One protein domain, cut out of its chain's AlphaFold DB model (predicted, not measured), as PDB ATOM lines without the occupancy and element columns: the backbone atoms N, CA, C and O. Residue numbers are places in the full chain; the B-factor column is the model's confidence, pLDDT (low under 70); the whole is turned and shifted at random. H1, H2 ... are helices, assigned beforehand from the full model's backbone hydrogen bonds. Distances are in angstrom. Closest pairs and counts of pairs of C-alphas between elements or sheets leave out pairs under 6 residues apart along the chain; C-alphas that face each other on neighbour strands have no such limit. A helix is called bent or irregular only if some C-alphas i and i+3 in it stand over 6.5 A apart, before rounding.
ATOM      1  N   LEU A 112       0.810 118.958  20.257       83.94
ATOM      2  CA  LEU A 112       0.942 119.552  18.921       83.94
ATOM      3  C   LEU A 112       2.410 119.728  18.514       83.94
ATOM      4  O   LEU A 112       2.784 119.369  17.399       83.94
ATOM      5  N   GLN A 113       3.265 120.195  19.428       83.62
ATOM      6  CA  GLN A 113       4.702 120.326  19.181       83.62
ATOM      7  C   GLN A 113       5.352 118.966  18.884       83.62
ATOM      8  O   GLN A 113       6.098 118.838  17.912       83.62
ATOM      9  N   LYS A 114       5.023 117.921  19.659       83.81
ATOM     10  CA  LYS A 114       5.487 116.548  19.390       83.81
ATOM     11  C   LYS A 114       5.007 116.029  18.034       83.81
ATOM     12  O   LYS A 114       5.789 115.428  17.300       83.81
ATOM     13  N   GLN A 115       3.753 116.282  17.661       83.56
ATOM     14  CA  GLN A 115       3.233 115.888  16.349       83.56
ATOM     15  C   GLN A 115       3.946 116.617  15.201       83.56
ATOM     16  O   GLN A 115       4.290 115.990  14.196       83.56
ATOM     17  N   GLN A 116       4.220 117.916  15.351       81.62
ATOM     18  CA  GLN A 116       4.988 118.685  14.369       81.62
ATOM     19  C   GLN A 116       6.421 118.161  14.236       81.62
ATOM     20  O   GLN A 116       6.895 117.985  13.116       81.62
ATOM     21  N   GLN A 117       7.088 117.829  15.348       78.94
ATOM     22  CA  GLN A 117       8.414 117.204  15.326       78.94
ATOM     23  C   GLN A 117       8.397 115.847  14.616       78.94
ATOM     24  O   GLN A 117       9.262 115.589  13.784       78.94
ATOM     25  N   HIS A 118       7.393 115.000  14.866       79.19
ATOM     26  CA  HIS A 118       7.242 113.731  14.149       79.19
ATOM     27  C   HIS A 118       7.024 113.925  12.645       79.19
ATOM     28  O   HIS A 118       7.606 113.193  11.845       79.19
ATOM     29  N   ARG A 119       6.207 114.907  12.242       80.69
ATOM     30  CA  ARG A 119       5.991 115.232  10.824       80.69
ATOM     31  C   ARG A 119       7.269 115.752  10.165       80.69
ATOM     32  O   ARG A 119       7.588 115.303   9.069       80.69
ATOM     33  N   ARG A 120       8.011 116.639  10.836       78.94
ATOM     34  CA  ARG A 120       9.309 117.149  10.362       78.94
ATOM     35  C   ARG A 120      10.334 116.028  10.218       78.94
ATOM     36  O   ARG A 120      10.947 115.916   9.167       78.94
ATOM     37  N   ARG A 121      10.443 115.142  11.217       74.69
ATOM     38  CA  ARG A 121      11.315 113.961  11.151       74.69
ATOM     39  C   ARG A 121      10.941 113.059   9.978       74.69
ATOM     40  O   ARG A 121      11.812 112.727   9.196       74.69
ATOM     41  N   ARG A 122       9.663 112.719   9.785       74.19
ATOM     42  CA  ARG A 122       9.263 111.884   8.639       74.19
ATOM     43  C   ARG A 122       9.623 112.510   7.291       74.19
ATOM     44  O   ARG A 122      10.200 111.818   6.467       74.19
ATOM     45  N   ARG A 123       9.348 113.806   7.094       73.44
ATOM     46  CA  ARG A 123       9.730 114.509   5.855       73.44
ATOM     47  C   ARG A 123      11.242 114.498   5.635       73.44
ATOM     48  O   ARG A 123      11.668 114.209   4.529       73.44
ATOM     49  N   TRP A 124      12.022 114.739   6.690       70.75
ATOM     50  CA  TRP A 124      13.484 114.727   6.623       70.75
ATOM     51  C   TRP A 124      14.051 113.350   6.251       70.75
ATOM     52  O   TRP A 124      14.951 113.257   5.425       70.75
ATOM     53  N   TRP A 125      13.499 112.265   6.804       63.41
ATOM     54  CA  TRP A 125      13.907 110.903   6.432       63.41
ATOM     55  C   TRP A 125      13.559 110.582   4.973       63.41
ATOM     56  O   TRP A 125      14.362 109.960   4.280       63.41
ATOM     57  N   SER A 126      12.398 111.033   4.489       76.94
ATOM     58  CA  SER A 126      12.009 110.868   3.085       76.94
ATOM     59  C   SER A 126      12.924 111.648   2.139       76.94
ATOM     60  O   SER A 126      13.426 111.062   1.189       76.94
ATOM     61  N   SER A 127      13.212 112.923   2.418       75.56
ATOM     62  CA  SER A 127      14.091 113.737   1.565       75.56
ATOM     63  C   SER A 127      15.542 113.248   1.581       75.56
ATOM     64  O   SER A 127      16.201 113.241   0.545       75.56
ATOM     65  N   ALA A 128      16.040 112.779   2.731       78.25
ATOM     66  CA  ALA A 128      17.378 112.205   2.844       78.25
ATOM     67  C   ALA A 128      17.542 110.911   2.032       78.25
ATOM     68  O   ALA A 128      18.559 110.744   1.359       78.25
ATOM     69  N   ALA A 129      16.547 110.021   2.073       82.00
ATOM     70  CA  ALA A 129      16.550 108.798   1.275       82.00
ATOM     71  C   ALA A 129      16.463 109.103  -0.229       82.00
ATOM     72  O   ALA A 129      17.224 108.535  -1.008       82.00
ATOM     73  N   SER A 130      15.596 110.039  -0.629       86.19
ATOM     74  CA  SER A 130      15.470 110.468  -2.026       86.19
ATOM     75  C   SER A 130      16.777 111.039  -2.575       86.19
ATOM     76  O   SER A 130      17.207 110.621  -3.643       86.19
ATOM     77  N   ALA A 131      17.456 111.921  -1.832       88.56
ATOM     78  CA  ALA A 131      18.732 112.489  -2.267       88.56
ATOM     79  C   ALA A 131      19.826 111.421  -2.443       88.56
ATOM     80  O   ALA A 131      20.596 111.473  -3.396       88.56
ATOM     81  N   ALA A 132      19.884 110.425  -1.550       89.62
ATOM     82  CA  ALA A 132      20.844 109.329  -1.666       89.62
ATOM     83  C   ALA A 132      20.570 108.432  -2.886       89.62
ATOM     84  O   ALA A 132      21.507 108.043  -3.578       89.62
ATOM     85  N   LEU A 133      19.299 108.127  -3.167       92.06
ATOM     86  CA  LEU A 133      18.913 107.337  -4.340       92.06
ATOM     87  C   LEU A 133      19.165 108.092  -5.649       92.06
ATOM     88  O   LEU A 133      19.698 107.501  -6.582       92.06
ATOM     89  N   LEU A 134      18.829 109.386  -5.705       91.88
ATOM     90  CA  LEU A 134      19.113 110.237  -6.865       91.88
ATOM     91  C   LEU A 134      20.611 110.265  -7.169       91.88
ATOM     92  O   LEU A 134      21.003 110.028  -8.308       91.88
ATOM     93  N   LEU A 135      21.443 110.473  -6.143       93.88
ATOM     94  CA  LEU A 135      22.894 110.433  -6.291       93.88
ATOM     95  C   LEU A 135      23.362 109.073  -6.824       93.88
ATOM     96  O   LEU A 135      24.089 109.031  -7.808       93.88
ATOM     97  N   PHE A 136      22.910 107.970  -6.220       96.12
ATOM     98  CA  PHE A 136      23.301 106.623  -6.644       96.12
ATOM     99  C   PHE A 136      22.955 106.338  -8.111       96.12
ATOM    100  O   PHE A 136      23.780 105.791  -8.835       96.12
ATOM    101  N   VAL A 137      21.768 106.747  -8.568       92.25
ATOM    102  CA  VAL A 137      21.367 106.593  -9.974       92.25
ATOM    103  C   VAL A 137      22.261 107.421 -10.899       92.25
ATOM    104  O   VAL A 137      22.659 106.917 -11.944       92.25
ATOM    105  N   CYS A 138      22.610 108.653 -10.516       94.50
ATOM    106  CA  CYS A 138      23.404 109.561 -11.352       94.50
ATOM    107  C   CYS A 138      24.907 109.233 -11.391       94.50
ATOM    108  O   CYS A 138      25.610 109.730 -12.276       94.50
ATOM    109  N   LEU A 139      25.417 108.418 -10.456       94.94
ATOM    110  CA  LEU A 139      26.809 107.951 -10.480       94.94
ATOM    111  C   LEU A 139      27.100 107.136 -11.744       94.94
ATOM    112  O   LEU A 139      28.154 107.311 -12.354       94.94
ATOM    113  N   GLU A 140      26.144 106.313 -12.171       94.94
ATOM    114  CA  GLU A 140      26.243 105.560 -13.416       94.94
ATOM    115  C   GLU A 140      25.942 106.482 -14.606       94.94
ATOM    116  O   GLU A 140      24.817 106.951 -14.781       94.94
ATOM    117  N   GLU A 141      26.941 106.744 -15.449       92.50
ATOM    118  CA  GLU A 141      26.817 107.697 -16.561       92.50
ATOM    119  C   GLU A 141      25.694 107.340 -17.544       92.50
ATOM    120  O   GLU A 141      24.918 108.210 -17.940       92.50
ATOM    121  N   GLY A 142      25.531 106.048 -17.846       93.38
ATOM    122  CA  GLY A 142      24.468 105.551 -18.726       93.38
ATOM    123  C   GLY A 142      23.045 105.775 -18.199       93.38
ATOM    124  O   GLY A 142      22.092 105.700 -18.971       93.38
ATOM    125  N   ASN A 143      22.880 106.086 -16.910       95.62
ATOM    126  CA  ASN A 143      21.572 106.337 -16.309       95.62
ATOM    127  C   ASN A 143      21.180 107.819 -16.306       95.62
ATOM    128  O   ASN A 143      20.028 108.125 -16.003       95.62
ATOM    129  N   ARG A 144      22.101 108.745 -16.608       96.06
ATOM    130  CA  ARG A 144      21.873 110.183 -16.392       96.06
ATOM    131  C   ARG A 144      20.791 110.758 -17.311       96.06
ATOM    132  O   ARG A 144      19.908 111.442 -16.812       96.06
ATOM    133  N   GLU A 145      20.792 110.426 -18.603       96.12
ATOM    134  CA  GLU A 145      19.734 110.855 -19.541       96.12
ATOM    135  C   GLU A 145      18.359 110.296 -19.138       96.12
ATOM    136  O   GLU A 145      17.399 111.046 -18.972       96.12
ATOM    137  N   THR A 146      18.282 108.997 -18.834       96.50
ATOM    138  CA  THR A 146      17.054 108.355 -18.334       96.50
ATOM    139  C   THR A 146      16.565 108.984 -17.025       96.50
ATOM    140  O   THR A 146      15.364 109.123 -16.797       96.50
ATOM    141  N   ALA A 147      17.484 109.385 -16.142       94.94
ATOM    142  CA  ALA A 147      17.147 110.082 -14.907       94.94
ATOM    143  C   ALA A 147      16.576 111.481 -15.189       94.94
ATOM    144  O   ALA A 147      15.596 111.872 -14.549       94.94
ATOM    145  N   VAL A 148      17.133 112.219 -16.156       96.31
ATOM    146  CA  VAL A 148      16.587 113.511 -16.600       96.31
ATOM    147  C   VAL A 148      15.170 113.339 -17.150       96.31
ATOM    148  O   VAL A 148      14.267 114.046 -16.701       96.31
ATOM    149  N   GLU A 149      14.939 112.363 -18.032       95.19
ATOM    150  CA  GLU A 149      13.607 112.048 -18.574       95.19
ATOM    151  C   GLU A 149      12.598 111.668 -17.478       95.19
ATOM    152  O   GLU A 149      11.419 112.021 -17.552       95.19
ATOM    153  N   ALA A 150      13.065 110.996 -16.424       95.38
ATOM    154  CA  ALA A 150      12.259 110.629 -15.263       95.38
ATOM    155  C   ALA A 150      11.991 111.794 -14.285       95.38
ATOM    156  O   ALA A 150      11.309 111.595 -13.277       95.38
ATOM    157  N   GLY A 151      12.509 112.999 -14.548       94.75
ATOM    158  CA  GLY A 151      12.292 114.184 -13.712       94.75
ATOM    159  C   GLY A 151      13.257 114.322 -12.531       94.75
ATOM    160  O   GLY A 151      12.938 115.000 -11.551       94.75
ATOM    161  N   ALA A 152      14.445 113.710 -12.598       95.19
ATOM    162  CA  ALA A 152      15.447 113.796 -11.531       95.19
ATOM    163  C   ALA A 152      15.899 115.237 -11.237       95.19
ATOM    164  O   ALA A 152      16.204 115.542 -10.086       95.19
ATOM    165  N   ALA A 153      15.895 116.128 -12.237       95.31
ATOM    166  CA  ALA A 153      16.233 117.542 -12.059       95.31
ATOM    167  C   ALA A 153      15.293 118.236 -11.056       95.31
ATOM    168  O   ALA A 153      15.760 118.789 -10.059       95.31
ATOM    169  N   SER A 154      13.976 118.126 -11.261       94.88
ATOM    170  CA  SER A 154      12.968 118.683 -10.349       94.88
ATOM    171  C   SER A 154      13.093 118.083  -8.948       94.88
ATOM    172  O   SER A 154      13.185 118.805  -7.955       94.88
ATOM    173  N   ALA A 155      13.223 116.754  -8.863       94.62
ATOM    174  CA  ALA A 155      13.357 116.051  -7.589       94.62
ATOM    175  C   ALA A 155      14.617 116.464  -6.805       94.62
ATOM    176  O   ALA A 155      14.578 116.565  -5.577       94.62
ATOM    177  N   ALA A 156      15.733 116.713  -7.492       94.25
ATOM    178  CA  ALA A 156      16.968 117.158  -6.861       94.25
ATOM    179  C   ALA A 156      16.872 118.620  -6.384       94.25
ATOM    180  O   ALA A 156      17.269 118.905  -5.254       94.25
ATOM    181  N   VAL A 157      16.268 119.525  -7.167       94.25
ATOM    182  CA  VAL A 157      15.994 120.914  -6.740       94.25
ATOM    183  C   VAL A 157      15.070 120.944  -5.518       94.25
ATOM    184  O   VAL A 157      15.358 121.635  -4.537       94.25
ATOM    185  N   GLU A 158      13.996 120.151  -5.520       93.06
ATOM    186  CA  GLU A 158      13.109 120.006  -4.362       93.06
ATOM    187  C   GLU A 158      13.839 119.427  -3.144       93.06
ATOM    188  O   GLU A 158      13.597 119.860  -2.014       93.06
ATOM    189  N   ALA A 159      14.749 118.469  -3.351       91.88
ATOM    190  CA  ALA A 159      15.541 117.888  -2.275       91.88
ATOM    191  C   ALA A 159      16.458 118.930  -1.615       91.88
ATOM    192  O   ALA A 159      16.486 118.977  -0.384       91.88
ATOM    193  N   VAL A 160      17.125 119.795  -2.396       92.19
ATOM    194  CA  VAL A 160      17.925 120.921  -1.871       92.19
ATOM    195  C   VAL A 160      17.034 121.903  -1.101       92.19
ATOM    196  O   VAL A 160      17.343 122.280   0.032       92.19
ATOM    197  N   ALA A 161      15.879 122.273  -1.664       91.00
ATOM    198  CA  ALA A 161      14.934 123.180  -1.013       91.00
ATOM    199  C   ALA A 161      14.400 122.614   0.318       91.00
ATOM    200  O   ALA A 161      14.241 123.341   1.302       91.00
ATOM    201  N   ALA A 162      14.141 121.304   0.371       90.06
ATOM    202  CA  ALA A 162      13.617 120.621   1.550       90.06
ATOM    203  C   ALA A 162      14.683 120.343   2.621       90.06
ATOM    204  O   ALA A 162      14.346 120.272   3.808       90.06
ATOM    205  N   SER A 163      15.949 120.160   2.231       87.06
ATOM    206  CA  SER A 163      17.051 119.913   3.166       87.06
ATOM    207  C   SER A 163      17.531 121.171   3.878       87.06
ATOM    208  O   SER A 163      18.121 121.066   4.953       87.06
ATOM    209  N   GLY A 164      17.263 122.344   3.304       83.12
ATOM    210  CA  GLY A 164      17.929 123.579   3.694       83.12
ATOM    211  C   GLY A 164      19.354 123.652   3.128       83.12
ATOM    212  O   GLY A 164      19.794 122.730   2.438       83.12
ATOM    213  N   PRO A 165      20.082 124.743   3.419       76.88
ATOM    214  CA  PRO A 165      21.341 125.067   2.746       76.88
ATOM    215  C   PRO A 165      22.534 124.210   3.191       76.88
ATOM    216  O   PRO A 165      23.605 124.302   2.607       76.88
ATOM    217  N   VAL A 166      22.385 123.412   4.253       78.56
ATOM    218  CA  VAL A 166      23.514 122.782   4.941       78.56
ATOM    219  C   VAL A 166      23.179 121.353   5.363       78.56
ATOM    220  O   VAL A 166      22.115 121.089   5.926       78.56
ATOM    221  N   GLY A 167      24.139 120.447   5.166       84.06
ATOM    222  CA  GLY A 167      24.117 119.080   5.676       84.06
ATOM    223  C   GLY A 167      24.154 118.014   4.578       84.06
ATOM    224  O   GLY A 167      23.982 118.316   3.398       84.06
ATOM    225  N   PRO A 168      24.294 116.734   4.961       86.50
ATOM    226  CA  PRO A 168      24.608 115.651   4.029       86.50
ATOM    227  C   PRO A 168      23.502 115.391   2.998       86.50
ATOM    228  O   PRO A 168      23.751 114.831   1.937       86.50
ATOM    229  N   THR A 169      22.253 115.759   3.290       88.88
ATOM    230  CA  THR A 169      21.166 115.677   2.303       88.88
ATOM    231  C   THR A 169      21.305 116.748   1.225       88.88
ATOM    232  O   THR A 169      21.129 116.423   0.054       88.88
ATOM    233  N   ALA A 170      21.641 117.983   1.612       90.31
ATOM    234  CA  ALA A 170      21.857 119.086   0.680       90.31
ATOM    235  C   ALA A 170      23.071 118.800  -0.209       90.31
ATOM    236  O   ALA A 170      22.970 118.887  -1.425       90.31
ATOM    237  N   GLU A 171      24.177 118.347   0.389       90.88
ATOM    238  CA  GLU A 171      25.400 117.960  -0.327       90.88
ATOM    239  C   GLU A 171      25.139 116.851  -1.355       90.88
ATOM    240  O   GLU A 171      25.532 116.978  -2.509       90.88
ATOM    241  N   ARG A 172      24.410 115.788  -0.981       94.44
ATOM    242  CA  ARG A 172      24.057 114.714  -1.927       94.44
ATOM    243  C   ARG A 172      23.145 115.193  -3.053       94.44
ATOM    244  O   ARG A 172      23.300 114.741  -4.180       94.44
ATOM    245  N   ALA A 173      22.191 116.072  -2.753       94.69
ATOM    246  CA  ALA A 173      21.293 116.620  -3.763       94.69
ATOM    247  C   ALA A 173      22.031 117.566  -4.729       94.69
ATOM    248  O   ALA A 173      21.806 117.491  -5.933       94.69
ATOM    249  N   LEU A 174      22.961 118.386  -4.226       94.44
ATOM    250  CA  LEU A 174      23.839 119.227  -5.045       94.44
ATOM    251  C   LEU A 174      24.781 118.384  -5.916       94.44
ATOM    252  O   LEU A 174      24.881 118.644  -7.110       94.44
ATOM    253  N   ALA A 175      25.382 117.326  -5.365       95.69
ATOM    254  CA  ALA A 175      26.199 116.389  -6.138       95.69
ATOM    255  C   ALA A 175      25.381 115.673  -7.232       95.69
ATOM    256  O   ALA A 175      25.858 115.481  -8.346       95.69
ATOM    257  N   ALA A 176      24.125 115.311  -6.950       96.56
ATOM    258  CA  ALA A 176      23.234 114.754  -7.966       96.56
ATOM    259  C   ALA A 176      22.924 115.773  -9.080       96.56
ATOM    260  O   ALA A 176      22.933 115.399 -10.249       96.56
ATOM    261  N   LEU A 177      22.697 117.053  -8.748       96.06
ATOM    262  CA  LEU A 177      22.515 118.120  -9.744       96.06
ATOM    263  C   LEU A 177      23.763 118.324 -10.608       96.06
ATOM    264  O   LEU A 177      23.635 118.474 -11.821       96.06
ATOM    265  N   GLU A 178      24.952 118.295 -10.010       96.12
ATOM    266  CA  GLU A 178      26.220 118.378 -10.740       96.12
ATOM    267  C   GLU A 178      26.350 117.234 -11.751       96.12
ATOM    268  O   GLU A 178      26.585 117.481 -12.933       96.12
ATOM    269  N   LEU A 179      26.100 115.993 -11.317       97.25
ATOM    270  CA  LEU A 179      26.129 114.827 -12.200       97.25
ATOM    271  C   LEU A 179      25.066 114.911 -13.302       97.25
ATOM    272  O   LEU A 179      25.379 114.625 -14.455       97.25
ATOM    273  N   LEU A 180      23.838 115.343 -13.001       96.00
ATOM    274  CA  LEU A 180      22.797 115.542 -14.019       96.00
ATOM    275  C   LEU A 180      23.232 116.563 -15.077       96.00
ATOM    276  O   LEU A 180      23.035 116.324 -16.263       96.00
ATOM    277  N   CYS A 181      23.880 117.657 -14.676       96.50
ATOM    278  CA  CYS A 181      24.384 118.680 -15.596       96.50
ATOM    279  C   CYS A 181      25.516 118.197 -16.521       96.50
ATOM    280  O   CYS A 181      25.826 118.893 -17.485       96.50
ATOM    281  N   THR A 182      26.115 117.026 -16.273       95.25
ATOM    282  CA  THR A 182      27.064 116.401 -17.217       95.25
ATOM    283  C   THR A 182      26.372 115.741 -18.412       95.25
ATOM    284  O   THR A 182      27.011 115.523 -19.439       95.25
ATOM    285  N   ALA A 183      25.074 115.437 -18.305       94.25
ATOM    286  CA  ALA A 183      24.289 114.920 -19.418       94.25
ATOM    287  C   ALA A 183      23.880 116.062 -20.373       94.25
ATOM    288  O   ALA A 183      23.492 117.135 -19.893       94.25
ATOM    289  N   PRO A 184      23.899 115.846 -21.704       91.00
ATOM    290  CA  PRO A 184      23.482 116.834 -22.701       91.00
ATOM    291  C   PRO A 184      22.150 117.535 -22.399       91.00
ATOM    292  O   PRO A 184      22.039 118.751 -22.566       91.00
ATOM    293  N   SER A 185      21.137 116.795 -21.937       94.56
ATOM    294  CA  SER A 185      19.815 117.357 -21.624       94.56
ATOM    295  C   SER A 185      19.701 117.945 -20.208       94.56
ATOM    296  O   SER A 185      18.811 118.760 -19.937       94.56
ATOM    297  N   GLY A 186      20.601 117.571 -19.295       94.69
ATOM    298  CA  GLY A 186      20.428 117.791 -17.861       94.69
ATOM    299  C   GLY A 186      20.540 119.251 -17.433       94.69
ATOM    300  O   GLY A 186      19.708 119.723 -16.657       94.69
ATOM    301  N   ALA A 187      21.490 120.010 -17.988       94.56
ATOM    302  CA  ALA A 187      21.625 121.435 -17.671       94.56
ATOM    303  C   ALA A 187      20.378 122.237 -18.084       94.56
ATOM    304  O   ALA A 187      19.897 123.088 -17.334       94.56
ATOM    305  N   VAL A 188      19.807 121.926 -19.253       95.69
ATOM    306  CA  VAL A 188      18.571 122.557 -19.738       95.69
ATOM    307  C   VAL A 188      17.386 122.176 -18.851       95.69
ATOM    308  O   VAL A 188      16.554 123.030 -18.549       95.69
ATOM    309  N   ALA A 189      17.311 120.918 -18.407       96.19
ATOM    310  CA  ALA A 189      16.269 120.470 -17.489       96.19
ATOM    311  C   ALA A 189      16.326 121.229 -16.155       96.19
ATOM    312  O   ALA A 189      15.312 121.774 -15.731       96.19
ATOM    313  N   VAL A 190      17.510 121.365 -15.547       95.38
ATOM    314  CA  VAL A 190      17.690 122.128 -14.300       95.38
ATOM    315  C   VAL A 190      17.336 123.607 -14.484       95.38
ATOM    316  O   VAL A 190      16.674 124.187 -13.629       95.38
ATOM    317  N   GLN A 191      17.710 124.228 -15.608       93.19
ATOM    318  CA  GLN A 191      17.375 125.632 -15.890       93.19
ATOM    319  C   GLN A 191      15.871 125.881 -16.071       93.19
ATOM    320  O   GLN A 191      15.397 126.985 -15.812       93.19
ATOM    321  N   ARG A 192      15.114 124.874 -16.523       94.06
ATOM    322  CA  ARG A 192      13.653 124.963 -16.671       94.06
ATOM    323  C   ARG A 192      12.911 124.878 -15.340       94.06
ATOM    324  O   ARG A 192      11.750 125.279 -15.279       94.06
ATOM    325  N   GLU A 193      13.552 124.384 -14.285       94.44
ATOM    326  CA  GLU A 193      12.945 124.318 -12.960       94.44
ATOM    327  C   GLU A 193      12.811 125.725 -12.365       94.44
ATOM    328  O   GLU A 193      13.795 126.382 -12.024       94.44
ATOM    329  N   ALA A 194      11.567 126.178 -12.183       91.94
ATOM    330  CA  ALA A 194      11.247 127.538 -11.740       91.94
ATOM    331  C   ALA A 194      11.912 127.937 -10.407       91.94
ATOM    332  O   ALA A 194      12.134 129.120 -10.149       91.94
ATOM    333  N   LEU A 195      12.225 126.957  -9.554       90.12
ATOM    334  CA  LEU A 195      12.849 127.167  -8.248       90.12
ATOM    335  C   LEU A 195      14.371 126.974  -8.250       90.12
ATOM    336  O   LEU A 195      14.995 127.271  -7.234       90.12
ATOM    337  N   ALA A 196      14.991 126.514  -9.342       91.31
ATOM    338  CA  ALA A 196      16.418 126.180  -9.344       91.31
ATOM    339  C   ALA A 196      17.295 127.380  -8.969       91.31
ATOM    340  O   ALA A 196      18.095 127.289  -8.040       91.31
ATOM    341  N   ALA A 197      17.102 128.523  -9.630       93.25
ATOM    342  CA  ALA A 197      17.888 129.727  -9.369       93.25
ATOM    343  C   ALA A 197      17.811 130.209  -7.900       93.25
ATOM    344  O   ALA A 197      18.864 130.318  -7.269       93.25
ATOM    345  N   PRO A 198      16.623 130.456  -7.303       92.19
ATOM    346  CA  PRO A 198      16.555 130.914  -5.914       92.19
ATOM    347  C   PRO A 198      17.020 129.857  -4.899       92.19
ATOM    348  O   PRO A 198      17.617 130.213  -3.884       92.19
ATOM    349  N   VAL A 199      16.785 128.565  -5.155       92.81
ATOM    350  CA  VAL A 199      17.212 127.482  -4.251       92.81
ATOM    351  C   VAL A 199      18.734 127.352  -4.228       92.81
ATOM    352  O   VAL A 199      19.320 127.241  -3.151       92.81
ATOM    353  N   LEU A 200      19.379 127.400  -5.395       90.56
ATOM    354  CA  LEU A 200      20.834 127.310  -5.496       90.56
ATOM    355  C   LEU A 200      21.520 128.557  -4.930       90.56
ATOM    356  O   LEU A 200      22.510 128.415  -4.217       90.56
ATOM    357  N   ALA A 201      20.968 129.753  -5.159       90.88
ATOM    358  CA  ALA A 201      21.474 130.983  -4.546       90.88
ATOM    359  C   ALA A 201      21.469 130.890  -3.010       90.88
ATOM    360  O   ALA A 201      22.501 131.082  -2.371       90.88
ATOM    361  N   HIS A 202      20.344 130.476  -2.423       88.81
ATOM    362  CA  HIS A 202      20.228 130.300  -0.974       88.81
ATOM    363  C   HIS A 202      21.158 129.198  -0.429       88.81
ATOM    364  O   HIS A 202      21.682 129.306   0.682       88.81
ATOM    365  N   ALA A 203      21.368 128.114  -1.183       88.19
ATOM    366  CA  ALA A 203      22.316 127.068  -0.799       88.19
ATOM    367  C   ALA A 203      23.758 127.603  -0.748       88.19
ATOM    368  O   ALA A 203      24.474 127.335   0.215       88.19
ATOM    369  N   VAL A 204      24.168 128.401  -1.740       84.75
ATOM    370  CA  VAL A 204      25.504 129.017  -1.803       84.75
ATOM    371  C   VAL A 204      25.717 130.043  -0.686       84.75
ATOM    372  O   VAL A 204      26.775 130.046  -0.051       84.75
ATOM    373  N   GLU A 205      24.714 130.871  -0.393       85.19
ATOM    374  CA  GLU A 205      24.758 131.828   0.723       85.19
ATOM    375  C   GLU A 205      24.981 131.111   2.061       85.19
ATOM    376  O   GLU A 205      25.934 131.418   2.780       85.19
ATOM    377  N   GLY A 206      24.194 130.067   2.349       78.38
ATOM    378  CA  GLY A 206      24.331 129.319   3.601       78.38
ATOM    379  C   GLY A 206      25.631 128.510   3.726       78.38
ATOM    380  O   GLY A 206      26.043 128.185   4.842       78.38
ATOM    381  N   MET A 207      26.309 128.202   2.616       70.69
ATOM    382  CA  MET A 207      27.663 127.635   2.639       70.69
ATOM    383  C   MET A 207      28.739 128.700   2.909       70.69
ATOM    384  O   MET A 207      29.726 128.411   3.588       70.69
ATOM    385  N   SER A 208      28.535 129.934   2.440       64.31
ATOM    386  CA  SER A 208      29.481 131.052   2.584       64.31
ATOM    387  C   SER A 208      29.557 131.589   4.020       64.31
ATOM    388  O   SER A 208      30.636 131.963   4.490       64.31
ATOM    389  N   ASP A 209      28.444 131.567   4.756       59.84
ATOM    390  CA  ASP A 209      28.383 132.066   6.137       59.84
ATOM    391  C   ASP A 209      29.246 131.249   7.114       59.84
ATOM    392  O   ASP A 209      29.836 131.807   8.042       59.84
ATOM    393  N   ARG A 210      29.462 129.953   6.855       55.91
ATOM    394  CA  ARG A 210      30.358 129.117   7.680       55.91
ATOM    395  C   ARG A 210      31.813 129.591   7.669       55.91
ATOM    396  O   ARG A 210      32.492 129.462   8.686       55.91
ATOM    397  N   GLY A 211      32.293 130.175   6.569       53.56
ATOM    398  CA  GLY A 211      33.633 130.771   6.522       53.56
ATOM    399  C   GLY A 211      33.762 131.991   7.440       53.56
ATOM    400  O   GLY A 211      34.821 132.240   8.015       53.56
ATOM    401  N   ARG A 212      32.655 132.719   7.641       48.12
ATOM    402  CA  ARG A 212      32.590 133.917   8.484       48.12
ATOM    403  C   ARG A 212      32.450 133.568   9.971       48.12
ATOM    404  O   ARG A 212      33.052 134.237  10.803       48.12
ATOM    405  N   GLU A 213      31.736 132.494  10.307       45.56
ATOM    406  CA  GLU A 213      31.590 132.011  11.691       45.56
ATOM    407  C   GLU A 213      32.847 131.289  12.211       45.56
ATOM    408  O   GLU A 213      33.183 131.411  13.388       45.56
ATOM    409  N   CYS A 214      33.599 130.612  11.336       46.09
ATOM    410  CA  CYS A 214      34.910 130.048  11.680       46.09
ATOM    411  C   CYS A 214      35.997 131.126  11.861       46.09
ATOM    412  O   CYS A 214      36.939 130.915  12.619       46.09
ATOM    413  N   GLY A 215      35.860 132.287  11.209       41.31
ATOM    414  CA  GLY A 215      36.733 133.450  11.419       41.31
ATOM    415  C   GLY A 215      36.340 134.330  12.615       41.31
ATOM    416  O   GLY A 215      37.162 135.100  13.100       41.31
ATOM    417  N   ALA A 216      35.106 134.203  13.114       47.16
ATOM    418  CA  ALA A 216      34.558 134.991  14.225       47.16
ATOM    419  C   ALA A 216      34.263 134.145  15.482       47.16
ATOM    420  O   ALA A 216      33.478 134.538  16.344       47.16
TER     421      ALA A 216
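This is residues 112 to 216 of the 227 residues of an uncharacterized protein of Setaria viridis (UniProt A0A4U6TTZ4). What shape do the helices make? The helical hairpin of H3 and H4 is the middle, with H1 packed on one side of it, H6 packed on H3 on the other side, and short H2 and H5 capping one end. Toward the other end, residues 112 to 122 of H1 and residues 211 to 216 stick out, splayed apart. What builds it, and how large is it? The 105 printed residues hold six named helices, H1 to H6 in chain order, and no named strand; the class is all helix. The whole is compact, with a radius of gyration of the C-alphas of 14.8 A and spans of 42 by 37 by 24 A.

Where does H1 run? H1, residues 112 to 139, begins with C-alpha 112 at (0.942, 119.552, 18.921) and is 40.8 A long. What follows? H2 is residues 141 to 149, irregular with C-alphas 142 and 145 7.2 A apart; H3 is 152 to 163, 16.0 A; H4 is 168 to 181, 19.9 A. H5 is 186 to 192, and H6, 196 to 215, spans 29.9 A to C-alpha 215 at (36.733, 133.450, 11.419).

Which helices form a bundle? H1, H3 and H4 are an up-and-down bundle, each running against the one before. H1 touches H4 with residues 127 to 139 alone, closest C-alphas Leu 135 and Ala 176, 4.6 A; H3 and H4 touch at a shallow tilt of 23 degrees, closest C-alphas Val 160 and Ala 170, 5.0 A. Where is H6? Its residues 196 to 203 touch H3, closest C-alphas Ala 161 and Val 199, 5.8 A. Are the backbones helical? Every O i to N i+4 pair is within hydrogen-bond range in H1, H3, H4 and H5, against 3 of 5 in H2 and 13 of 16 in H6.

How far does it reach? The two C-alphas farthest apart, those of Leu 112 and Pro 184, are 47.4 A apart. Is it continuous and confident? The printed part has no cut, and the links between its helices are tight. The mean pLDDT of the printed part is 86.1, with residue 125 and residues 208 to 216 under 70.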